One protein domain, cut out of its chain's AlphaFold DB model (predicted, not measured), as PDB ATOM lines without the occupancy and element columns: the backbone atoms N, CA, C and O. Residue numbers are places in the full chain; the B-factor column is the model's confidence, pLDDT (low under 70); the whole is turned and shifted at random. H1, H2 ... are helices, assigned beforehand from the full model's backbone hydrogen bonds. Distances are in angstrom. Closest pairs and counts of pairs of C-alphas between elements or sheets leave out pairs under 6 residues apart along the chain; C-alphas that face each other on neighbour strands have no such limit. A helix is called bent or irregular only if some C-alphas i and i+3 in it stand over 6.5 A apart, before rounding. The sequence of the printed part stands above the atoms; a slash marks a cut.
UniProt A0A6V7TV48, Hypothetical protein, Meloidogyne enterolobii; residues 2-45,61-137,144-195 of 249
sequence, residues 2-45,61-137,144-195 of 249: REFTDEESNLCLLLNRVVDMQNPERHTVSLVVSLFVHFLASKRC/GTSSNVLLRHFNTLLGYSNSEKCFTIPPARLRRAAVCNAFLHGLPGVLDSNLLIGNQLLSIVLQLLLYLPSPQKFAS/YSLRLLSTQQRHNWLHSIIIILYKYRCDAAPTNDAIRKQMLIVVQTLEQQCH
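AT A GLANCE: This is residues 2 to 45, 61 to 137 and 144 to 195 of the 249 residues of the protein "Hypothetical protein" of Meloidogyne enterolobii (UniProt A0A6V7TV48). The longest helix, H8, slants across the later part of H6 at one side of a compact helical body, in which H2, H5 and H7 lie side by side in a row with H5 between the other two. H6 folds back from the end of H5 and, with H3 more loosely placed, makes a second layer over this row, while H1 meets the body at its far end and sticks out with residues 2 to 10. The printed part has 173 residues with eight named helices, H1 to H8 in chain order, and no named strand; the class is all helix. It is compact, with a radius of gyration of the C-alphas of 16.2 A and spans of 51 by 43 by 32 A.

IN THESE COORDINATES: Find C-alpha 175 at (14.516, 14.149, 35.225); from there H8, residues 175 to 193, runs 27.5 A to C-alpha 193 at (28.889, 8.636, 58.028). Before it look for H7, residues 151 to 167, 24.4 A, and H6, residues 112 to 128, 22.7 A, with a kink of 57 degrees near residue 119. H5, residues 95 to 110, is 22.8 A long and has a kink of 42 degrees near residue 103. H5 and H6 are irregular: C-alphas 102 and 105 are 7.3 A apart, as are 117 and 120. H4 is residues 88 to 91, H3 residues 63 to 74, and H2 residues 26 to 41, 22.5 A. H1, residues 2 to 19, begins at C-alpha 2, (38.418, 35.553, 14.349), and is 26.4 A long.

HOW THE PARTS SIT: Look first at the hub, H5, which touches H2 at a shallow tilt of 13 degrees, the same way, closest at the C-alphas of Ala 41 and Val 107, 4.1 A. H5 touches H7 at a shallow tilt of 31 degrees, the same way, closest at C-alphas 105 and 160, 4.8 A. H5 and H6 touch only at the corner, where C-alphas 108 and 115 are closest, 4.8 A. Residues 120 to 127 of H6 touch H8 at a steep tilt of 49 degrees, C-alphas 127 and 182 being closest, 5.9 A. H7 and H8 are near each other, as are H2 and H3. H1 and H5 touch only at their ends, closest at C-alphas 19 and 95, 6.8 A; H1 and H3 only just touch, with 3 pairs of C-alphas within 8 A, closest at 15 and 74, 6.4 A. H4 is close to but not clearly touching H6, closest at C-alphas 88 and 128, 6.4 A. Every O i to N i+4 pair is within hydrogen-bond range in H2, H3, H7 and H8; the figures are 13 of 14 in H1, 10 of 12 in H5 and 11 of 13 in H6, and H4 is too short for such a pair.

THE WHOLE: The C-alphas of Arg 2 and His 195, the two farthest apart, are 56.0 A apart. Residues 46 to 60 and 138 to 143 are not printed, with gaps of 16.7 A and 17.0 A between the C-alphas on either side. The link from H3 to H4 is long. Low confidence, pLDDT under 70, falls on residues 2 to 13, 43 to 45, 61 to 65, 136 to 137 and 195.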
ATOM      1  N   ARG A   2      37.589  34.972  13.272       47.06
ATOM      2  CA  ARG A   2      38.418  35.553  14.349       47.06
ATOM      3  C   ARG A   2      37.629  36.245  15.480       47.06
ATOM      4  O   ARG A   2      38.090  36.250  16.609       47.06
ATOM      5  N   GLU A   3      36.436  36.772  15.193       45.62
ATOM      6  CA  GLU A   3      35.588  37.473  16.182       45.62
ATOM      7  C   GLU A   3      34.850  36.516  17.134       45.62
ATOM      8  O   GLU A   3      34.681  36.813  18.309       45.62
ATOM      9  N   PHE A   4      34.475  35.323  16.662       35.69
ATOM     10  CA  PHE A   4      33.741  34.340  17.471       35.69
ATOM     11  C   PHE A   4      34.605  33.745  18.598       35.69
ATOM     12  O   PHE A   4      34.119  33.483  19.692       35.69
ATOM     13  N   THR A   5      35.907  33.583  18.345       55.81
ATOM     14  CA  THR A   5      36.896  33.105  19.324       55.81
ATOM     15  C   THR A   5      37.243  34.143  20.391       55.81
ATOM     16  O   THR A   5      37.647  33.773  21.494       55.81
ATOM     17  N   ASP A   6      37.092  35.433  20.085       55.78
ATOM     18  CA  ASP A   6      37.426  36.518  21.013       55.78
ATOM     19  C   ASP A   6      36.304  36.716  22.046       55.78
ATOM     20  O   ASP A   6      36.559  36.815  23.243       55.78
ATOM     21  N   GLU A   7      35.041  36.636  21.618       59.12
ATOM     22  CA  GLU A   7      33.862  36.634  22.501       59.12
ATOM     23  C   GLU A   7      33.891  35.474  23.516       59.12
ATOM     24  O   GLU A   7      33.650  35.674  24.709       59.12
ATOM     25  N   GLU A   8      34.236  34.263  23.070       57.12
ATOM     26  CA  GLU A   8      34.326  33.071  23.926       57.12
ATOM     27  C   GLU A   8      35.497  33.155  24.921       57.12
ATOM     28  O   GLU A   8      35.358  32.791  26.094       57.12
ATOM     29  N   SER A   9      36.630  33.710  24.484       62.31
ATOM     30  CA  SER A   9      37.796  33.958  25.341       62.31
ATOM     31  C   SER A   9      37.496  35.031  26.393       62.31
ATOM     32  O   SER A   9      37.768  34.832  27.581       62.31
ATOM     33  N   ASN A  10      36.853  36.129  25.992       68.75
ATOM     34  CA  ASN A  10      36.402  37.191  26.891       68.75
ATOM     35  C   ASN A  10      35.368  36.680  27.902       68.75
ATOM     36  O   ASN A  10      35.427  37.028  29.086       68.75
ATOM     37  N   LEU A  11      34.467  35.793  27.473       67.81
ATOM     38  CA  LEU A  11      33.514  35.147  28.364       67.81
ATOM     39  C   LEU A  11      34.217  34.230  29.373       67.81
ATOM     40  O   LEU A  11      33.946  34.321  30.569       67.81
ATOM     41  N   CYS A  12      35.157  33.394  28.937       64.50
ATOM     42  CA  CYS A  12      35.953  32.554  29.833       64.50
ATOM     43  C   CYS A  12      36.728  33.379  30.875       64.50
ATOM     44  O   CYS A  12      36.788  32.998  32.049       64.50
ATOM     45  N   LEU A  13      37.292  34.525  30.487       69.38
ATOM     46  CA  LEU A  13      37.969  35.448  31.405       69.38
ATOM     47  C   LEU A  13      36.989  36.078  32.407       69.38
ATOM     48  O   LEU A  13      37.278  36.129  33.607       69.38
ATOM     49  N   LEU A  14      35.805  36.490  31.945       71.56
ATOM     50  CA  LEU A  14      34.742  37.022  32.799       71.56
ATOM     51  C   LEU A  14      34.267  35.982  33.825       71.56
ATOM     52  O   LEU A  14      34.155  36.292  35.013       71.56
ATOM     53  N   LEU A  15      34.034  34.741  33.392       70.88
ATOM     54  CA  LEU A  15      33.626  33.639  34.266       70.88
ATOM     55  C   LEU A  15      34.693  33.314  35.301       70.88
ATOM     56  O   LEU A  15      34.373  33.148  36.478       70.88
ATOM     57  N   ASN A  16      35.963  33.286  34.891       73.38
ATOM     58  CA  ASN A  16      37.062  33.093  35.828       73.38
ATOM     59  C   ASN A  16      37.088  34.192  36.888       73.38
ATOM     60  O   ASN A  16      37.196  33.853  38.062       73.38
ATOM     61  N   ARG A  17      36.896  35.461  36.507       74.56
ATOM     62  CA  ARG A  17      36.831  36.581  37.455       74.56
ATOM     63  C   ARG A  17      35.653  36.449  38.423       74.56
ATOM     64  O   ARG A  17      35.837  36.609  39.623       74.56
ATOM     65  N   VAL A  18      34.446  36.156  37.943       73.88
ATOM     66  CA  VAL A  18      33.232  36.079  38.790       73.88
ATOM     67  C   VAL A  18      33.284  34.913  39.792       73.88
ATOM     68  O   VAL A  18      32.716  34.985  40.883       73.88
ATOM     69  N   VAL A  19      33.975  33.837  39.429       76.31
ATOM     70  CA  VAL A  19      34.098  32.603  40.222       76.31
ATOM     71  C   VAL A  19      35.348  32.614  41.105       76.31
ATOM     72  O   VAL A  19      35.490  31.764  41.987       76.31
ATOM     73  N   ASP A  20      36.249  33.571  40.883       79.06
ATOM     74  CA  ASP A  20      37.474  33.721  41.651       79.06
ATOM     75  C   ASP A  20      37.177  34.039  43.122       79.06
ATOM     76  O   ASP A  20      36.381  34.914  43.470       79.06
ATOM     77  N   MET A  21      37.854  33.311  44.003       75.06
ATOM     78  CA  MET A  21      37.780  33.513  45.444       75.06
ATOM     79  C   MET A  21      38.488  34.786  45.891       75.06
ATOM     80  O   MET A  21      38.129  35.320  46.937       75.06
ATOM     81  N   GLN A  22      39.452  35.267  45.104       79.56
ATOM     82  CA  GLN A  22      40.178  36.511  45.360       79.56
ATOM     83  C   GLN A  22      39.487  37.737  44.748       79.56
ATOM     84  O   GLN A  22      40.017  38.842  44.820       79.56
ATOM     85  N   ASN A  23      38.301  37.566  44.155       81.62
ATOM     86  CA  ASN A  23      37.564  38.681  43.582       81.62
ATOM     87  C   ASN A  23      37.184  39.694  44.688       81.62
ATOM     88  O   ASN A  23      36.435  39.331  45.600       81.62
ATOM     89  N   PRO A  24      37.638  40.960  44.614       83.31
ATOM     90  CA  PRO A  24      37.313  41.972  45.623       83.31
ATOM     91  C   PRO A  24      35.806  42.275  45.683       83.31
ATOM     92  O   PRO A  24      35.259  42.527  46.753       83.31
ATOM     93  N   GLU A  25      35.101  42.124  44.561       86.25
ATOM     94  CA  GLU A  25      33.654  42.321  44.427       86.25
ATOM     95  C   GLU A  25      32.837  41.075  44.803       86.25
ATOM     96  O   GLU A  25      31.624  41.026  44.585       86.25
ATOM     97  N   ARG A  26      33.459  40.034  45.374       86.69
ATOM     98  CA  ARG A  26      32.787  38.768  45.721       86.69
ATOM     99  C   ARG A  26      31.533  38.979  46.573       86.69
ATOM    100  O   ARG A  26      30.538  38.271  46.390       86.69
ATOM    101  N   HIS A  27      31.571  39.934  47.503       88.44
ATOM    102  CA  HIS A  27      30.416  40.268  48.334       88.44
ATOM    103  C   HIS A  27      29.292  40.911  47.511       88.44
ATOM    104  O   HIS A  27      28.159  40.434  47.559       88.44
ATOM    105  N   THR A  28      29.621  41.910  46.689       91.50
ATOM    106  CA  THR A  28      28.694  42.567  45.757       91.50
ATOM    107  C   THR A  28      28.015  41.546  44.844       91.50
ATOM    108  O   THR A  28      26.789  41.510  44.750       91.50
ATOM    109  N   VAL A  29      28.790  40.637  44.241       89.75
ATOM    110  CA  VAL A  29      28.277  39.544  43.399       89.75
ATOM    111  C   VAL A  29      27.299  38.660  44.175       89.75
ATOM    112  O   VAL A  29      26.216  38.351  43.676       89.75
ATOM    113  N   SER A  30      27.644  38.278  45.408       90.62
ATOM    114  CA  SER A  30      26.757  37.484  46.262       90.62
ATOM    115  C   SER A  30      25.436  38.205  46.541       90.62
ATOM    116  O   SER A  30      24.385  37.572  46.479       90.62
ATOM    117  N   LEU A  31      25.467  39.509  46.833       92.75
ATOM    118  CA  LEU A  31      24.264  40.304  47.101       92.75
ATOM    119  C   LEU A  31      23.371  40.428  45.866       92.75
ATOM    120  O   LEU A  31      22.160  40.240  45.967       92.75
ATOM    121  N   VAL A  32      23.961  40.690  44.696       92.19
ATOM    122  CA  VAL A  32      23.223  40.785  43.428       92.19
ATOM    123  C   VAL A  32      22.530  39.463  43.108       92.19
ATOM    124  O   VAL A  32      21.349  39.456  42.753       92.19
ATOM    125  N   VAL A  33      23.221  38.334  43.285       92.25
ATOM    126  CA  VAL A  33      22.625  37.007  43.071       92.25
ATOM    127  C   VAL A  33      21.535  36.723  44.104       92.25
ATOM    128  O   VAL A  33      20.464  36.257  43.726       92.25
ATOM    129  N   SER A  34      21.740  37.056  45.378       93.00
ATOM    130  CA  SER A  34      20.700  36.915  46.406       93.00
ATOM    131  C   SER A  34      19.454  37.746  46.090       93.00
ATOM    132  O   SER A  34      18.336  37.246  46.215       93.00
ATOM    133  N   LEU A  35      19.622  38.988  45.625       92.19
ATOM    134  CA  LEU A  35      18.514  39.843  45.200       92.19
ATOM    135  C   LEU A  35      17.785  39.248  43.993       92.19
ATOM    136  O   LEU A  35      16.555  39.224  43.964       92.19
ATOM    137  N   PHE A  36      18.534  38.734  43.017       90.38
ATOM    138  CA  PHE A  36      17.966  38.046  41.863       90.38
ATOM    139  C   PHE A  36      17.139  36.828  42.290       90.38
ATOM    140  O   PHE A  36      15.994  36.679  41.874       90.38
ATOM    141  N   VAL A  37      17.665  35.997  43.184       91.38
ATOM    142  CA  VAL A  37      16.964  34.822  43.717       91.38
ATOM    143  C   VAL A  37      15.712  35.223  44.500       91.38
ATOM    144  O   VAL A  37      14.650  34.631  44.310       91.38
ATOM    145  N   HIS A  38      15.784  36.281  45.308       90.94
ATOM    146  CA  HIS A  38      14.617  36.831  45.998       90.94
ATOM    147  C   HIS A  38      13.555  37.351  45.015       90.94
ATOM    148  O   HIS A  38      12.354  37.130  45.200       90.94
ATOM    149  N   PHE A  39      13.985  37.992  43.928       88.50
ATOM    150  CA  PHE A  39      13.101  38.412  42.846       88.50
ATOM    151  C   PHE A  39      12.422  37.215  42.161       88.50
ATOM    152  O   PHE A  39      11.221  37.275  41.901       88.50
ATOM    153  N   LEU A  40      13.144  36.114  41.924       87.56
ATOM    154  CA  LEU A  40      12.580  34.883  41.357       87.56
ATOM    155  C   LEU A  40      11.564  34.210  42.297       87.56
ATOM    156  O   LEU A  40      10.537  33.707  41.837       87.56
ATOM    157  N   ALA A  41      11.831  34.226  43.606       87.38
ATOM    158  CA  ALA A  41      10.947  33.670  44.632       87.38
ATOM    159  C   ALA A  41       9.703  34.538  44.889       87.38
ATOM    160  O   ALA A  41       8.670  34.032  45.333       87.38
ATOM    161  N   SER A  42       9.779  35.840  44.604       85.12
ATOM    162  CA  SER A  42       8.677  36.774  44.822       85.12
ATOM    163  C   SER A  42       7.452  36.384  43.992       85.12
ATOM    164  O   SER A  42       7.489  36.367  42.759       85.12
ATOM    165  N   LYS A  43       6.324  36.138  44.667       64.62
ATOM    166  CA  LYS A  43       5.014  35.843  44.062       64.62
ATOM    167  C   LYS A  43       4.405  37.097  43.422       64.62
ATOM    168  O   LYS A  43       3.367  37.591  43.852       64.62
ATOM    169  N   ARG A  44       5.037  37.658  42.390       55.91
ATOM    170  CA  ARG A  44       4.467  38.770  41.610       55.91
ATOM    171  C   ARG A  44       3.420  38.258  40.611       55.91
ATOM    172  O   ARG A  44       3.643  38.378  39.412       55.91
ATOM    173  N   CYS A  45       2.343  37.637  41.093       46.00
ATOM    174  CA  CYS A  45       1.046  37.505  40.407       46.00
ATOM    175  C   CYS A  45       0.124  36.574  41.206       46.00
ATOM    176  O   CYS A  45       0.384  35.372  41.309       46.00
ATOM    177  N   GLY A  61       8.467  37.919  25.656       42.41
ATOM    178  CA  GLY A  61       9.286  36.724  25.903       42.41
ATOM    179  C   GLY A  61      10.805  36.926  25.942       42.41
ATOM    180  O   GLY A  61      11.550  35.959  25.809       42.41
ATOM    181  N   THR A  62      11.286  38.154  26.121       47.06
ATOM    182  CA  THR A  62      12.701  38.504  26.008       47.06
ATOM    183  C   THR A  62      13.358  38.712  27.372       47.06
ATOM    184  O   THR A  62      14.370  38.081  27.631       47.06
ATOM    185  N   SER A  63      12.804  39.486  28.309       52.53
ATOM    186  CA  SER A  63      13.594  39.913  29.483       52.53
ATOM    187  C   SER A  63      13.878  38.818  30.530       52.53
ATOM    188  O   SER A  63      15.025  38.669  30.938       52.53
ATOM    189  N   SER A  64      12.890  38.026  30.973       57.78
ATOM    190  CA  SER A  64      13.115  37.008  32.024       57.78
ATOM    191  C   SER A  64      13.936  35.813  31.533       57.78
ATOM    192  O   SER A  64      14.807  35.332  32.252       57.78
ATOM    193  N   ASN A  65      13.714  35.374  30.290       66.25
ATOM    194  CA  ASN A  65      14.518  34.328  29.654       66.25
ATOM    195  C   ASN A  65      15.954  34.787  29.382       66.25
ATOM    196  O   ASN A  65      16.882  33.991  29.504       66.25
ATOM    197  N   VAL A  66      16.152  36.063  29.041       73.81
ATOM    198  CA  VAL A  66      17.488  36.649  28.874       73.81
ATOM    199  C   VAL A  66      18.219  36.718  30.214       73.81
ATOM    200  O   VAL A  66      19.360  36.277  30.291       73.81
ATOM    201  N   LEU A  67      17.558  37.156  31.291       73.75
ATOM    202  CA  LEU A  67      18.155  37.156  32.634       73.75
ATOM    203  C   LEU A  67      18.544  35.748  33.096       73.75
ATOM    204  O   LEU A  67      19.647  35.556  33.594       73.75
ATOM    205  N   LEU A  68      17.676  34.755  32.881       79.31
ATOM    206  CA  LEU A  68      17.982  33.354  33.181       79.31
ATOM    207  C   LEU A  68      19.143  32.825  32.334       79.31
ATOM    208  O   LEU A  68      20.012  32.133  32.851       79.31
ATOM    209  N   ARG A  69      19.204  33.184  31.048       79.69
ATOM    210  CA  ARG A  69      20.323  32.816  30.174       79.69
ATOM    211  C   ARG A  69      21.638  33.403  30.679       79.69
ATOM    212  O   ARG A  69      22.598  32.658  30.823       79.69
ATOM    213  N   HIS A  70      21.666  34.698  30.988       81.38
ATOM    214  CA  HIS A  70      22.853  35.348  31.547       81.38
ATOM    215  C   HIS A  70      23.228  34.772  32.910       81.38
ATOM    216  O   HIS A  70      24.406  34.606  33.200       81.38
ATOM    217  N   PHE A  71      22.245  34.408  33.729       83.88
ATOM    218  CA  PHE A  71      22.497  33.754  35.001       83.88
ATOM    219  C   PHE A  71      23.107  32.352  34.830       83.88
ATOM    220  O   PHE A  71      24.082  32.025  35.504       83.88
ATOM    221  N   ASN A  72      22.606  31.551  33.884       86.00
ATOM    222  CA  ASN A  72      23.210  30.263  33.530       86.00
ATOM    223  C   ASN A  72      24.662  30.460  33.088       86.00
ATOM    224  O   ASN A  72      25.543  29.729  33.533       86.00
ATOM    225  N   THR A  73      24.919  31.498  32.289       84.19
ATOM    226  CA  THR A  73      26.276  31.892  31.924       84.19
ATOM    227  C   THR A  73      27.105  32.230  33.162       84.19
ATOM    228  O   THR A  73      28.167  31.650  33.305       84.19
ATOM    229  N   LEU A  74      26.623  33.050  34.106       84.62
ATOM    230  CA  LEU A  74      27.344  33.384  35.352       84.62
ATOM    231  C   LEU A  74      27.679  32.160  36.223       84.62
ATOM    232  O   LEU A  74      28.692  32.165  36.920       84.62
ATOM    233  N   LEU A  75      26.853  31.110  36.184       86.00
ATOM    234  CA  LEU A  75      27.137  29.820  36.827       86.00
ATOM    235  C   LEU A  75      28.145  28.953  36.052       86.00
ATOM    236  O   LEU A  75      28.498  27.874  36.523       86.00
ATOM    237  N   GLY A  76      28.583  29.394  34.873       85.94
ATOM    238  CA  GLY A  76      29.399  28.626  33.936       85.94
ATOM    239  C   GLY A  76      28.648  27.448  33.322       85.94
ATOM    240  O   GLY A  76      29.267  26.442  32.998       85.94
ATOM    241  N   TYR A  77      27.321  27.523  33.207       87.31
ATOM    242  CA  TYR A  77      26.513  26.466  32.608       87.31
ATOM    243  C   TYR A  77      26.327  26.696  31.106       87.31
ATOM    244  O   TYR A  77      25.734  27.692  30.674       87.31
ATOM    245  N   SER A  78      26.785  25.734  30.309       83.62
ATOM    246  CA  SER A  78      26.605  25.710  28.863       83.62
ATOM    247  C   SER A  78      25.240  25.119  28.508       83.62
ATOM    248  O   SER A  78      24.950  23.950  28.768       83.62
ATOM    249  N   ASN A  79      24.362  25.921  27.897       76.94
ATOM    250  CA  ASN A  79      23.034  25.444  27.493       76.94
ATOM    251  C   ASN A  79      23.070  24.511  26.272       76.94
ATOM    252  O   ASN A  79      22.128  23.725  26.124       76.94
ATOM    253  N   SER A  80      24.102  24.617  25.426       78.44
ATOM    254  CA  SER A  80      24.328  23.755  24.259       78.44
ATOM    255  C   SER A  80      24.803  22.370  24.685       78.44
ATOM    256  O   SER A  80      24.225  21.375  24.262       78.44
ATOM    257  N   GLU A  81      25.791  22.309  25.578       78.31
ATOM    258  CA  GLU A  81      26.422  21.052  26.006       78.31
ATOM    259  C   GLU A  81      25.778  20.438  27.257       78.31
ATOM    260  O   GLU A  81      26.090  19.312  27.634       78.31
ATOM    261  N   LYS A  82      24.860  21.169  27.907       83.50
ATOM    262  CA  LYS A  82      24.182  20.764  29.153       83.50
ATOM    263  C   LYS A  82      25.158  20.404  30.283       83.50
ATOM    264  O   LYS A  82      24.853  19.561  31.124       83.50
ATOM    265  N   CYS A  83      26.309  21.069  30.321       84.12
ATOM    266  CA  CYS A  83      27.381  20.828  31.280       84.12
ATOM    267  C   CYS A  83      27.874  22.142  31.908       84.12
ATOM    268  O   CYS A  83      27.558  23.240  31.441       84.12
ATOM    269  N   PHE A  84      28.645  22.031  32.990       87.38
ATOM    270  CA  PHE A  84      29.331  23.169  33.599       87.38
ATOM    271  C   PHE A  84      30.770  23.242  33.093       87.38
ATOM    272  O   PHE A  84      31.492  22.250  33.126       87.38
ATOM    273  N   THR A  85      31.205  24.433  32.698       85.50
ATOM    274  CA  THR A  85      32.580  24.704  32.253       85.50
ATOM    275  C   THR A  85      33.542  24.918  33.426       85.50
ATOM    276  O   THR A  85      34.759  24.832  33.281       85.50
ATOM    277  N   ILE A  86      33.005  25.182  34.621       86.75
ATOM    278  CA  ILE A  86      33.769  25.403  35.851       86.75
ATOM    279  C   ILE A  86      33.840  24.091  36.640       86.75
ATOM    280  O   ILE A  86      32.780  23.579  37.002       86.75
ATOM    281  N   PRO A  87      35.032  23.587  37.021       88.38
ATOM    282  CA  PRO A  87      35.160  22.373  37.830       88.38
ATOM    283  C   PRO A  87      34.368  22.437  39.152       88.38
ATOM    284  O   PRO A  87      34.349  23.500  39.791       88.38
ATOM    285  N   PRO A  88      33.788  21.321  39.644       89.88
ATOM    286  CA  PRO A  88      32.932  21.316  40.837       89.88
ATOM    287  C   PRO A  88      33.615  21.903  42.069       89.88
ATOM    288  O   PRO A  88      33.012  22.670  42.820       89.88
ATOM    289  N   ALA A  89      34.901  21.592  42.270       88.94
ATOM    290  CA  ALA A  89      35.675  22.115  43.392       88.94
ATOM    291  C   ALA A  89      35.751  23.649  43.408       88.94
ATOM    292  O   ALA A  89      35.674  24.251  44.481       88.94
ATOM    293  N   ARG A  90      35.888  24.287  42.239       88.94
ATOM    294  CA  ARG A  90      35.878  25.753  42.123       88.94
ATOM    295  C   ARG A  90      34.465  26.300  42.284       88.94
ATOM    296  O   ARG A  90      34.269  27.232  43.064       88.94
ATOM    297  N   LEU A  91      33.484  25.681  41.628       90.94
ATOM    298  CA  LEU A  91      32.094  26.130  41.664       90.94
ATOM    299  C   LEU A  91      31.521  26.130  43.091       90.94
ATOM    300  O   LEU A  91      30.871  27.094  43.487       90.94
ATOM    301  N   ARG A  92      31.858  25.125  43.911       92.75
ATOM    302  CA  ARG A  92      31.474  25.051  45.336       92.75
ATOM    303  C   ARG A  92      31.920  26.260  46.165       92.75
ATOM    304  O   ARG A  92      31.304  26.560  47.187       92.75
ATOM    305  N   ARG A  93      32.997  26.942  45.779       90.75
ATOM    306  CA  ARG A  93      33.518  28.112  46.505       90.75
ATOM    307  C   ARG A  93      32.994  29.440  45.940       90.75
ATOM    308  O   ARG A  93      32.933  30.433  46.670       90.75
ATOM    309  N   ALA A  94      32.540  29.431  44.685       91.25
ATOM    310  CA  ALA A  94      32.034  30.595  43.967       91.25
ATOM    311  C   ALA A  94      30.893  31.295  44.720       91.25
ATOM    312  O   ALA A  94      29.944  30.652  45.180       91.25
ATOM    313  N   ALA A  95      30.948  32.626  44.809       91.44
ATOM    314  CA  ALA A  95      29.887  33.408  45.446       91.44
ATOM    315  C   ALA A  95      28.540  33.251  44.729       91.44
ATOM    316  O   ALA A  95      27.526  33.064  45.394       91.44
ATOM    317  N   VAL A  96      28.545  33.233  43.391       91.81
ATOM    318  CA  VAL A  96      27.331  33.040  42.578       91.81
ATOM    319  C   VAL A  96      26.639  31.725  42.920       91.81
ATOM    320  O   VAL A  96      25.447  31.714  43.218       91.81
ATOM    321  N   CYS A  97      27.386  30.617  42.945       93.62
ATOM    322  CA  CYS A  97      26.823  29.310  43.273       93.62
ATOM    323  C   CYS A  97      26.291  29.267  44.710       93.62
ATOM    324  O   CYS A  97      25.222  28.710  44.950       93.62
ATOM    325  N   ASN A  98      27.017  29.848  45.666       94.25
ATOM    326  CA  ASN A  98      26.629  29.822  47.075       94.25
ATOM    327  C   ASN A  98      25.381  30.657  47.363       94.25
ATOM    328  O   ASN A  98      24.475  30.172  48.039       94.25
ATOM    329  N   ALA A  99      25.310  31.869  46.815       94.62
ATOM    330  CA  ALA A  99      24.133  32.725  46.922       94.62
ATOM    331  C   ALA A  99      22.915  32.090  46.236       94.62
ATOM    332  O   ALA A  99      21.821  32.068  46.801       94.62
ATOM    333  N   PHE A 100      23.115  31.498  45.053       95.44
ATOM    334  CA  PHE A 100      22.051  30.803  44.339       95.44
ATOM    335  C   PHE A 100      21.529  29.593  45.106       95.44
ATOM    336  O   PHE A 100      20.331  29.508  45.366       95.44
ATOM    337  N   LEU A 101      22.423  28.692  45.526       96.56
ATOM    338  CA  LEU A 101      22.057  27.506  46.293       96.56
ATOM    339  C   LEU A 101      21.358  27.886  47.604       96.56
ATOM    340  O   LEU A 101      20.460  27.172  48.032       96.56
ATOM    341  N   HIS A 102      21.730  29.010  48.224       96.50
ATOM    342  CA  HIS A 102      21.095  29.484  49.450       96.50
ATOM    343  C   HIS A 102      19.611  29.819  49.281       96.50
ATOM    344  O   HIS A 102      18.798  29.353  50.073       96.50
ATOM    345  N   GLY A 103      19.241  30.597  48.264       94.56
ATOM    346  CA  GLY A 103      17.832  30.942  48.052       94.56
ATOM    347  C   GLY A 103      17.076  29.980  47.125       94.56
ATOM    348  O   GLY A 103      15.872  30.148  46.930       94.56
ATOM    349  N   LEU A 104      17.751  28.962  46.582       95.44
ATOM    350  CA  LEU A 104      17.161  27.959  45.697       95.44
ATOM    351  C   LEU A 104      15.915  27.274  46.297       95.44
ATOM    352  O   LEU A 104      14.891  27.273  45.608       95.44
ATOM    353  N   PRO A 105      15.924  26.764  47.551       96.38
ATOM    354  CA  PRO A 105      14.721  26.209  48.173       96.38
ATOM    355  C   PRO A 105      13.532  27.179  48.128       96.38
ATOM    356  O   PRO A 105      12.430  26.805  47.735       96.38
ATOM    357  N   GLY A 106      13.770  28.456  48.446       94.56
ATOM    358  CA  GLY A 106      12.733  29.487  48.460       94.56
ATOM    359  C   GLY A 106      12.116  29.742  47.085       94.56
ATOM    360  O   GLY A 106      10.896  29.888  46.983       94.56
ATOM    361  N   VAL A 107      12.926  29.744  46.019       93.19
ATOM    362  CA  VAL A 107      12.433  29.879  44.635       93.19
ATOM    363  C   VAL A 107      11.583  28.677  44.242       93.19
ATOM    364  O   VAL A 107      10.474  28.857  43.730       93.19
ATOM    365  N   LEU A 108      12.088  27.467  44.503       94.38
ATOM    366  CA  LEU A 108      11.407  26.220  44.158       94.38
ATOM    367  C   LEU A 108      10.070  26.075  44.895       94.38
ATOM    368  O   LEU A 108       9.121  25.539  44.322       94.38
ATOM    369  N   ASP A 109       9.987  26.560  46.132       94.56
ATOM    370  CA  ASP A 109       8.784  26.466  46.954       94.56
ATOM    371  C   ASP A 109       7.748  27.557  46.635       94.56
ATOM    372  O   ASP A 109       6.545  27.276  46.555       94.56
ATOM    373  N   SER A 110       8.209  28.794  46.419       90.38
ATOM    374  CA  SER A 110       7.342  29.976  46.321       90.38
ATOM    375  C   SER A 110       6.780  30.220  44.924       90.38
ATOM    376  O   SER A 110       5.665  30.735  44.807       90.38
ATOM    377  N   ASN A 111       7.521  29.875  43.867       89.00
ATOM    378  CA  ASN A 111       7.154  30.198  42.490       89.00
ATOM    379  C   ASN A 111       7.360  28.995  41.557       89.00
ATOM    380  O   ASN A 111       8.366  28.891  40.857       89.00
ATOM    381  N   LEU A 112       6.365  28.103  41.511       89.31
ATOM    382  CA  LEU A 112       6.424  26.870  40.716       89.31
ATOM    383  C   LEU A 112       6.620  27.123  39.213       89.31
ATOM    384  O   LEU A 112       7.243  26.310  38.539       89.31
ATOM    385  N   LEU A 113       6.122  28.236  38.661       86.75
ATOM    386  CA  LEU A 113       6.305  28.560  37.240       86.75
ATOM    387  C   LEU A 113       7.787  28.799  36.914       86.75
ATOM    388  O   LEU A 113       8.306  28.287  35.922       86.75
ATOM    389  N   ILE A 114       8.469  29.591  37.743       86.56
ATOM    390  CA  ILE A 114       9.904  29.851  37.594       86.56
ATOM    391  C   ILE A 114      10.710  28.606  37.962       86.56
ATOM    392  O   ILE A 114      11.636  28.246  37.238       86.56
ATOM    393  N   GLY A 115      10.327  27.906  39.027       89.62
ATOM    394  CA  GLY A 115      10.979  26.665  39.424       89.62
ATOM    395  C   GLY A 115      10.943  25.594  38.331       89.62
ATOM    396  O   GLY A 115      11.968  24.977  38.071       89.62
ATOM    397  N   ASN A 116       9.833  25.446  37.596       88.94
ATOM    398  CA  ASN A 116       9.756  24.528  36.451       88.94
ATOM    399  C   ASN A 116      10.701  24.933  35.307       88.94
ATOM    400  O   ASN A 116      11.294  24.066  34.670       88.94
ATOM    401  N   GLN A 117      10.890  26.234  35.063       87.56
ATOM    402  CA  GLN A 117      11.859  26.723  34.070       87.56
ATOM    403  C   GLN A 117      13.311  26.472  34.507       87.56
ATOM    404  O   GLN A 117      14.171  26.196  33.673       87.56
ATOM    405  N   LEU A 118      13.581  26.538  35.811       89.38
ATOM    406  CA  LEU A 118      14.902  26.304  36.398       89.38
ATOM    407  C   LEU A 118      15.220  24.825  36.636       89.38
ATOM    408  O   LEU A 118      16.386  24.479  36.813       89.38
ATOM    409  N   LEU A 119      14.215  23.951  36.644       90.62
ATOM    410  CA  LEU A 119      14.346  22.580  37.135       90.62
ATOM    411  C   LEU A 119      15.489  21.815  36.457       90.62
ATOM    412  O   LEU A 119      16.269  21.147  37.128       90.62
ATOM    413  N   SER A 120      15.642  21.972  35.140       89.56
ATOM    414  CA  SER A 120      16.705  21.305  34.382       89.56
ATOM    415  C   SER A 120      18.107  21.695  34.867       89.56
ATOM    416  O   SER A 120      18.898  20.809  35.189       89.56
ATOM    417  N   ILE A 121      18.412  22.995  34.980       90.81
ATOM    418  CA  ILE A 121      19.732  23.447  35.450       90.81
ATOM    419  C   ILE A 121      19.935  23.134  36.932       90.81
ATOM    420  O   ILE A 121      21.033  22.762  37.333       90.81
ATOM    421  N   VAL A 122      18.879  23.227  37.743       94.25
ATOM    422  CA  VAL A 122      18.938  22.914  39.173       94.25
ATOM    423  C   VAL A 122      19.302  21.451  39.393       94.25
ATOM    424  O   VAL A 122      20.195  21.164  40.184       94.25
ATOM    425  N   LEU A 123      18.680  20.522  38.666       93.75
ATOM    426  CA  LEU A 123      19.005  19.102  38.784       93.75
ATOM    427  C   LEU A 123      20.450  18.805  38.367       93.75
ATOM    428  O   LEU A 123      21.135  18.039  39.047       93.75
ATOM    429  N   GLN A 124      20.937  19.449  37.303       92.81
ATOM    430  CA  GLN A 124      22.341  19.326  36.908       92.81
ATOM    431  C   GLN A 124      23.274  19.903  37.972       92.81
ATOM    432  O   GLN A 124      24.246  19.254  38.345       92.81
ATOM    433  N   LEU A 125      22.963  21.078  38.524       94.50
ATOM    434  CA  LEU A 125      23.763  21.705  39.576       94.50
ATOM    435  C   LEU A 125      23.837  20.818  40.825       94.50
ATOM    436  O   LEU A 125      24.924  20.560  41.339       94.50
ATOM    437  N   LEU A 126      22.694  20.319  41.296       95.38
ATOM    438  CA  LEU A 126      22.624  19.455  42.473       95.38
ATOM    439  C   LEU A 126      23.361  18.126  42.245       95.38
ATOM    440  O   LEU A 126      23.952  17.604  43.185       95.38
ATOM    441  N   LEU A 127      23.391  17.600  41.020       93.38
ATOM    442  CA  LEU A 127      24.191  16.418  40.692       93.38
ATOM    443  C   LEU A 127      25.694  16.732  40.592       93.38
ATOM    444  O   LEU A 127      26.529  15.904  40.946       93.38
ATOM    445  N   TYR A 128      26.037  17.924  40.112       92.75
ATOM    446  CA  TYR A 128      27.409  18.325  39.824       92.75
ATOM    447  C   TYR A 128      28.196  18.721  41.076       92.75
ATOM    448  O   TYR A 128      29.356  18.344  41.227       92.75
ATOM    449  N   LEU A 129      27.578  19.450  42.011       93.88
ATOM    450  CA  LEU A 129      28.253  19.966  43.209       93.88
ATOM    451  C   LEU A 129      28.891  18.895  44.121       93.88
ATOM    452  O   LEU A 129      29.986  19.156  44.630       93.88
ATOM    453  N   PRO A 130      28.278  17.716  44.340       93.12
ATOM    454  CA  PRO A 130      28.866  16.639  45.139       93.12
ATOM    455  C   PRO A 130      29.975  15.859  44.419       93.12
ATOM    456  O   PRO A 130      30.527  14.929  45.007       93.12
ATOM    457  N   SER A 131      30.291  16.201  43.163       91.38
ATOM    458  CA  SER A 131      31.366  15.553  42.416       91.38
ATOM    459  C   SER A 131      32.739  15.837  43.055       91.38
ATOM    460  O   SER A 131      33.051  16.993  43.392       91.38
ATOM    461  N   PRO A 132      33.590  14.806  43.203       86.50
ATOM    462  CA  PRO A 132      34.950  14.938  43.726       86.50
ATOM    463  C   PRO A 132      35.936  15.589  42.747       86.50
ATOM    464  O   PRO A 132      37.026  15.975  43.174       86.50
ATOM    465  N   GLN A 133      35.557  15.763  41.475       84.38
ATOM    466  CA  GLN A 133      36.406  16.337  40.430       84.38
ATOM    467  C   GLN A 133      36.967  17.714  40.836       84.38
ATOM    468  O   GLN A 133      36.232  18.630  41.243       84.38
ATOM    469  N   LYS A 134      38.293  17.860  40.730       75.38
ATOM    470  CA  LYS A 134      39.024  19.085  41.087       75.38
ATOM    471  C   LYS A 134      39.412  19.882  39.847       75.38
ATOM    472  O   LYS A 134      39.321  21.112  39.882       75.38
ATOM    473  N   PHE A 135      39.768  19.190  38.770       73.50
ATOM    474  CA  PHE A 135      40.190  19.757  37.494       73.50
ATOM    475  C   PHE A 135      39.337  19.219  36.342       73.50
ATOM    476  O   PHE A 135      38.787  18.127  36.424       73.50
ATOM    477  N   ALA A 136      39.243  19.980  35.249       67.75
ATOM    478  CA  ALA A 136      38.478  19.569  34.066       67.75
ATOM    479  C   ALA A 136      39.050  18.306  33.390       67.75
ATOM    480  O   ALA A 136      38.319  17.587  32.720       67.75
ATOM    481  N   SER A 137      40.342  18.029  33.590       68.94
ATOM    482  CA  SER A 137      41.039  16.847  33.077       68.94
ATOM    483  C   SER A 137      40.856  15.591  33.931       68.94
ATOM    484  O   SER A 137      41.273  14.520  33.497       68.94
ATOM    485  N   TYR A 144      31.172  10.293  44.755       87.94
ATOM    486  CA  TYR A 144      30.246  11.396  44.996       87.94
ATOM    487  C   TYR A 144      29.798  11.401  46.458       87.94
ATOM    488  O   TYR A 144      29.325  10.398  46.988       87.94
ATOM    489  N   SER A 145      29.920  12.553  47.118       89.81
ATOM    490  CA  SER A 145      29.534  12.693  48.523       89.81
ATOM    491  C   SER A 145      29.218  14.143  48.868       89.81
ATOM    492  O   SER A 145      29.945  15.069  48.496       89.81
ATOM    493  N   LEU A 146      28.165  14.363  49.660       92.81
ATOM    494  CA  LEU A 146      27.824  15.702  50.157       92.81
ATOM    495  C   LEU A 146      28.852  16.226  51.171       92.81
ATOM    496  O   LEU A 146      28.831  17.411  51.502       92.81
ATOM    497  N   ARG A 147      29.780  15.388  51.653       90.69
ATOM    498  CA  ARG A 147      30.877  15.797  52.554       90.69
ATOM    499  C   ARG A 147      31.719  16.939  51.993       90.69
ATOM    500  O   ARG A 147      32.214  17.762  52.758       90.69
ATOM    501  N   LEU A 148      31.830  17.008  50.670       90.75
ATOM    502  CA  LEU A 148      32.577  18.030  49.940       90.75
ATOM    503  C   LEU A 148      31.927  19.424  49.976       90.75
ATOM    504  O   LEU A 148      32.560  20.405  49.574       90.75
ATOM    505  N   LEU A 149      30.674  19.511  50.427       93.31
ATOM    506  CA  LEU A 149      29.926  20.748  50.619       93.31
ATOM    507  C   LEU A 149      30.046  21.220  52.073       93.31
ATOM    508  O   LEU A 149      30.053  20.410  53.004       93.31
ATOM    509  N   SER A 150      30.075  22.537  52.281       93.56
ATOM    510  CA  SER A 150      29.956  23.135  53.618       93.56
ATOM    511  C   SER A 150      28.606  22.800  54.261       93.56
ATOM    512  O   SER A 150      27.636  22.479  53.572       93.56
ATOM    513  N   THR A 151      28.509  22.914  55.587       93.75
ATOM    514  CA  THR A 151      27.274  22.608  56.333       93.75
ATOM    515  C   THR A 151      26.053  23.345  55.780       93.75
ATOM    516  O   THR A 151      25.014  22.724  55.558       93.75
ATOM    517  N   GLN A 152      26.191  24.635  55.467       94.62
ATOM    518  CA  GLN A 152      25.101  25.429  54.902       94.62
ATOM    519  C   GLN A 152      24.703  24.959  53.495       94.62
ATOM    520  O   GLN A 152      23.517  24.849  53.188       94.62
ATOM    521  N   GLN A 153      25.681  24.657  52.637       95.81
ATOM    522  CA  GLN A 153      25.412  24.142  51.295       95.81
ATOM    523  C   GLN A 153      24.712  22.782  51.354       95.81
ATOM    524  O   GLN A 153      23.756  22.578  50.615       95.81
ATOM    525  N   ARG A 154      25.130  21.881  52.257       96.19
ATOM    526  CA  ARG A 154      24.465  20.585  52.473       96.19
ATOM    527  C   ARG A 154      23.002  20.759  52.861       96.19
ATOM    528  O   ARG A 154      22.148  20.103  52.276       96.19
ATOM    529  N   HIS A 155      22.723  21.653  53.810       96.62
ATOM    530  CA  HIS A 155      21.357  21.943  54.239       96.62
ATOM    531  C   HIS A 155      20.489  22.406  53.062       96.62
ATOM    532  O   HIS A 155      19.449  21.813  52.791       96.62
ATOM    533  N   ASN A 156      20.950  23.408  52.312       97.88
ATOM    534  CA  ASN A 156      20.194  23.954  51.184       97.88
ATOM    535  C   ASN A 156      20.056  22.967  50.017       97.88
ATOM    536  O   ASN A 156      19.011  22.925  49.366       97.88
ATOM    537  N   TRP A 157      21.083  22.152  49.769       97.69
ATOM    538  CA  TRP A 157      21.048  21.076  48.781       97.69
ATOM    539  C   TRP A 157      19.965  20.052  49.133       97.69
ATOM    540  O   TRP A 157      19.081  19.792  48.319       97.69
ATOM    541  N   LEU A 158      19.970  19.544  50.372       97.44
ATOM    542  CA  LEU A 158      18.988  18.561  50.845       97.44
ATOM    543  C   LEU A 158      17.573  19.141  50.843       97.44
ATOM    544  O   LEU A 158      16.641  18.494  50.371       97.44
ATOM    545  N   HIS A 159      17.417  20.379  51.310       97.75
ATOM    546  CA  HIS A 159      16.127  21.060  51.323       97.75
ATOM    547  C   HIS A 159      15.569  21.241  49.902       97.75
ATOM    548  O   HIS A 159      14.389  20.987  49.665       97.75
ATOM    549  N   SER A 160      16.425  21.587  48.933       97.62
ATOM    550  CA  SER A 160      16.032  21.683  47.522       97.62
ATOM    551  C   SER A 160      15.546  20.339  46.976       97.62
ATOM    552  O   SER A 160      14.506  20.297  46.325       97.62
ATOM    553  N   ILE A 161      16.250  19.239  47.273       96.44
ATOM    554  CA  ILE A 161      15.834  17.888  46.865       96.44
ATOM    555  C   ILE A 161      14.473  17.527  47.455       96.44
ATOM    556  O   ILE A 161      13.602  17.070  46.721       96.44
ATOM    557  N   ILE A 162      14.256  17.775  48.748       96.88
ATOM    558  CA  ILE A 162      12.972  17.492  49.405       96.88
ATOM    559  C   ILE A 162      11.831  18.255  48.719       96.88
ATOM    560  O   ILE A 162      10.801  17.662  48.408       96.88
ATOM    561  N   ILE A 163      12.019  19.544  48.419       96.88
ATOM    562  CA  ILE A 163      11.006  20.358  47.726       96.88
ATOM    563  C   ILE A 163      10.745  19.838  46.310       96.88
ATOM    564  O   ILE A 163       9.587  19.782  45.891       96.88
ATOM    565  N   ILE A 164      11.792  19.447  45.575       95.69
ATOM    566  CA  ILE A 164      11.655  18.869  44.230       95.69
ATOM    567  C   ILE A 164      10.810  17.595  44.293       95.69
ATOM    568  O   ILE A 164       9.820  17.492  43.575       95.69
ATOM    569  N   LEU A 165      11.143  16.676  45.199       94.69
ATOM    570  CA  LEU A 165      10.407  15.423  45.383       94.69
ATOM    571  C   LEU A 165       8.962  15.638  45.843       94.69
ATOM    572  O   LEU A 165       8.097  14.825  45.528       94.69
ATOM    573  N   TYR A 166       8.699  16.717  46.580       95.81
ATOM    574  CA  TYR A 166       7.377  17.015  47.118       95.81
ATOM    575  C   TYR A 166       6.458  17.749  46.126       95.81
ATOM    576  O   TYR A 166       5.278  17.414  46.029       95.81
ATOM    577  N   LYS A 167       6.960  18.763  45.403       94.50
ATOM    578  CA  LYS A 167       6.122  19.684  44.599       94.50
ATOM    579  C   LYS A 167       6.228  19.491  43.088       94.50
ATOM    580  O   LYS A 167       5.384  20.026  42.367       94.50
ATOM    581  N   TYR A 168       7.254  18.801  42.589       93.56
ATOM    582  CA  TYR A 168       7.532  18.713  41.153       93.56
ATOM    583  C   TYR A 168       7.256  17.317  40.607       93.56
ATOM    584  O   TYR A 168       7.512  16.304  41.256       93.56
ATOM    585  N   ARG A 169       6.760  17.263  39.368       89.50
ATOM    586  CA  ARG A 169       6.574  16.002  38.647       89.50
ATOM    587  C   ARG A 169       7.913  15.519  38.118       89.50
ATOM    588  O   ARG A 169       8.568  16.216  37.345       89.50
ATOM    589  N   CYS A 170       8.292  14.317  38.523       86.12
ATOM    590  CA  CYS A 170       9.633  13.777  38.326       86.12
ATOM    591  C   CYS A 170       9.611  12.456  37.545       86.12
ATOM    592  O   CYS A 170      10.559  11.682  37.596       86.12
ATOM    593  N   ASP A 171       8.514  12.209  36.832       84.19
ATOM    594  CA  ASP A 171       8.109  10.881  36.364       84.19
ATOM    595  C   ASP A 171       8.820  10.480  35.054       84.19
ATOM    596  O   ASP A 171       8.949   9.300  34.739       84.19
ATOM    597  N   ALA A 172       9.304  11.465  34.292       87.44
ATOM    598  CA  ALA A 172       9.874  11.277  32.960       87.44
ATOM    599  C   ALA A 172      11.406  11.402  32.942       87.44
ATOM    600  O   ALA A 172      11.995  12.221  33.656       87.44
ATOM    601  N   ALA A 173      12.053  10.631  32.067       83.44
ATOM    602  CA  ALA A 173      13.462  10.821  31.733       83.44
ATOM    603  C   ALA A 173      13.657  12.138  30.955       83.44
ATOM    604  O   ALA A 173      12.787  12.502  30.158       83.44
ATOM    605  N   PRO A 174      14.767  12.875  31.163       84.00
ATOM    606  CA  PRO A 174      15.943  12.550  31.989       84.00
ATOM    607  C   PRO A 174      15.842  12.980  33.470       84.00
ATOM    608  O   PRO A 174      16.783  12.792  34.243       84.00
ATOM    609  N   THR A 175      14.728  13.594  33.876       86.25
ATOM    610  CA  THR A 175      14.516  14.149  35.225       86.25
ATOM    611  C   THR A 175      14.561  13.061  36.300       86.25
ATOM    612  O   THR A 175      15.241  13.227  37.315       86.25
ATOM    613  N   ASN A 176      13.893  11.928  36.061       90.75
ATOM    614  CA  ASN A 176      13.863  10.796  36.990       90.75
ATOM    615  C   ASN A 176      15.266  10.215  37.271       90.75
ATOM    616  O   ASN A 176      15.586   9.888  38.414       90.75
ATOM    617  N   ASP A 177      16.128  10.135  36.257       92.12
ATOM    618  CA  ASP A 177      17.479   9.589  36.359       92.12
ATOM    619  C   ASP A 177      18.395  10.517  37.154       92.12
ATOM    620  O   ASP A 177      19.179  10.052  37.984       92.12
ATOM    621  N   ALA A 178      18.281  11.832  36.941       91.25
ATOM    622  CA  ALA A 178      19.015  12.823  37.724       91.25
ATOM    623  C   ALA A 178      18.641  12.742  39.212       91.25
ATOM    624  O   ALA A 178      19.521  12.731  40.073       91.25
ATOM    625  N   ILE A 179      17.348  12.607  39.506       93.38
ATOM    626  CA  ILE A 179      16.841  12.466  40.874       93.38
ATOM    627  C   ILE A 179      17.305  11.155  41.503       93.38
ATOM    628  O   ILE A 179      17.788  11.160  42.635       93.38
ATOM    629  N   ARG A 180      17.244  10.038  40.765       93.56
ATOM    630  CA  ARG A 180      17.765   8.749  41.241       93.56
ATOM    631  C   ARG A 180      19.242   8.862  41.619       93.56
ATOM    632  O   ARG A 180      19.628   8.424  42.699       93.56
ATOM    633  N   LYS A 181      20.065   9.492  40.772       93.00
ATOM    634  CA  LYS A 181      21.487   9.730  41.072       93.00
ATOM    635  C   LYS A 181      21.673  10.595  42.320       93.00
ATOM    636  O   LYS A 181      22.508  10.274  43.155       93.00
ATOM    637  N   GLN A 182      20.880  11.651  42.489       94.31
ATOM    638  CA  GLN A 182      20.933  12.494  43.688       94.31
ATOM    639  C   GLN A 182      20.557  11.718  44.960       94.31
ATOM    640  O   GLN A 182      21.232  11.867  45.974       94.31
ATOM    641  N   MET A 183      19.543  10.847  44.910       93.94
ATOM    642  CA  MET A 183      19.207   9.960  46.032       93.94
ATOM    643  C   MET A 183      20.368   9.023  46.380       93.94
ATOM    644  O   MET A 183      20.701   8.885  47.554       93.94
ATOM    645  N   LEU A 184      21.029   8.436  45.377       94.12
ATOM    646  CA  LEU A 184      22.208   7.591  45.597       94.12
ATOM    647  C   LEU A 184      23.347   8.360  46.275       94.12
ATOM    648  O   LEU A 184      23.977   7.826  47.179       94.12
ATOM    649  N   ILE A 185      23.568   9.629  45.916       94.12
ATOM    650  CA  ILE A 185      24.556  10.484  46.595       94.12
ATOM    651  C   ILE A 185      24.203  10.661  48.077       94.12
ATOM    652  O   ILE A 185      25.100  10.651  48.924       94.12
ATOM    653  N   VAL A 186      22.918  10.819  48.413       94.12
ATOM    654  CA  VAL A 186      22.472  10.907  49.814       94.12
ATOM    655  C   VAL A 186      22.762   9.603  50.549       94.12
ATOM    656  O   VAL A 186      23.376   9.651  51.611       94.12
ATOM    657  N   VAL A 187      22.383   8.458  49.974       91.94
ATOM    658  CA  VAL A 187      22.633   7.131  50.563       91.94
ATOM    659  C   VAL A 187      24.131   6.908  50.777       91.94
ATOM    660  O   VAL A 187      24.544   6.682  51.910       91.94
ATOM    661  N   GLN A 188      24.949   7.112  49.742       90.25
ATOM    662  CA  GLN A 188      26.409   6.996  49.809       90.25
ATOM    663  C   GLN A 188      27.001   7.914  50.884       90.25
ATOM    664  O   GLN A 188      27.897   7.530  51.635       90.25
ATOM    665  N   THR A 189      26.491   9.144  50.991       90.62
ATOM    666  CA  THR A 189      26.926  10.070  52.039       90.62
ATOM    667  C   THR A 189      26.600   9.506  53.421       90.62
ATOM    668  O   THR A 189      27.462   9.557  54.292       90.62
ATOM    669  N   LEU A 190      25.388   8.986  53.639       89.38
ATOM    670  CA  LEU A 190      24.961   8.430  54.928       89.38
ATOM    671  C   LEU A 190      25.757   7.177  55.306       89.38
ATOM    672  O   LEU A 190      26.253   7.101  56.428       89.38
ATOM    673  N   GLU A 191      25.956   6.249  54.373       87.12
ATOM    674  CA  GLU A 191      26.758   5.037  54.585       87.12
ATOM    675  C   GLU A 191      28.184   5.380  55.020       87.12
ATOM    676  O   GLU A 191      28.700   4.821  55.987       87.12
ATOM    677  N   GLN A 192      28.791   6.388  54.387       82.75
ATOM    678  CA  GLN A 192      30.104   6.886  54.783       82.75
ATOM    679  C   GLN A 192      30.115   7.501  56.193       82.75
ATOM    680  O   GLN A 192      31.156   7.465  56.857       82.75
ATOM    681  N   GLN A 193      29.010   8.105  56.657       80.50
ATOM    682  CA  GLN A 193      28.889   8.636  58.028       80.50
ATOM    683  C   GLN A 193      28.714   7.528  59.074       80.50
ATOM    684  O   GLN A 193      29.080   7.726  60.229       80.50
ATOM    685  N   CYS A 194      28.208   6.359  58.683       71.75
ATOM    686  CA  CYS A 194      27.973   5.218  59.566       71.75
ATOM    687  C   CYS A 194      29.220   4.341  59.777       71.75
ATOM    688  O   CYS A 194      29.109   3.117  59.873       71.75
ATOM    689  N   HIS A 195      30.416   4.932  59.879       60.44
ATOM    690  CA  HIS A 195      31.607   4.141  60.173       60.44
ATOM    691  C   HIS A 195      31.532   3.577  61.602       60.44
ATOM    692  O   HIS A 195      31.663   4.300  62.588       60.44
TER     693      HIS A 195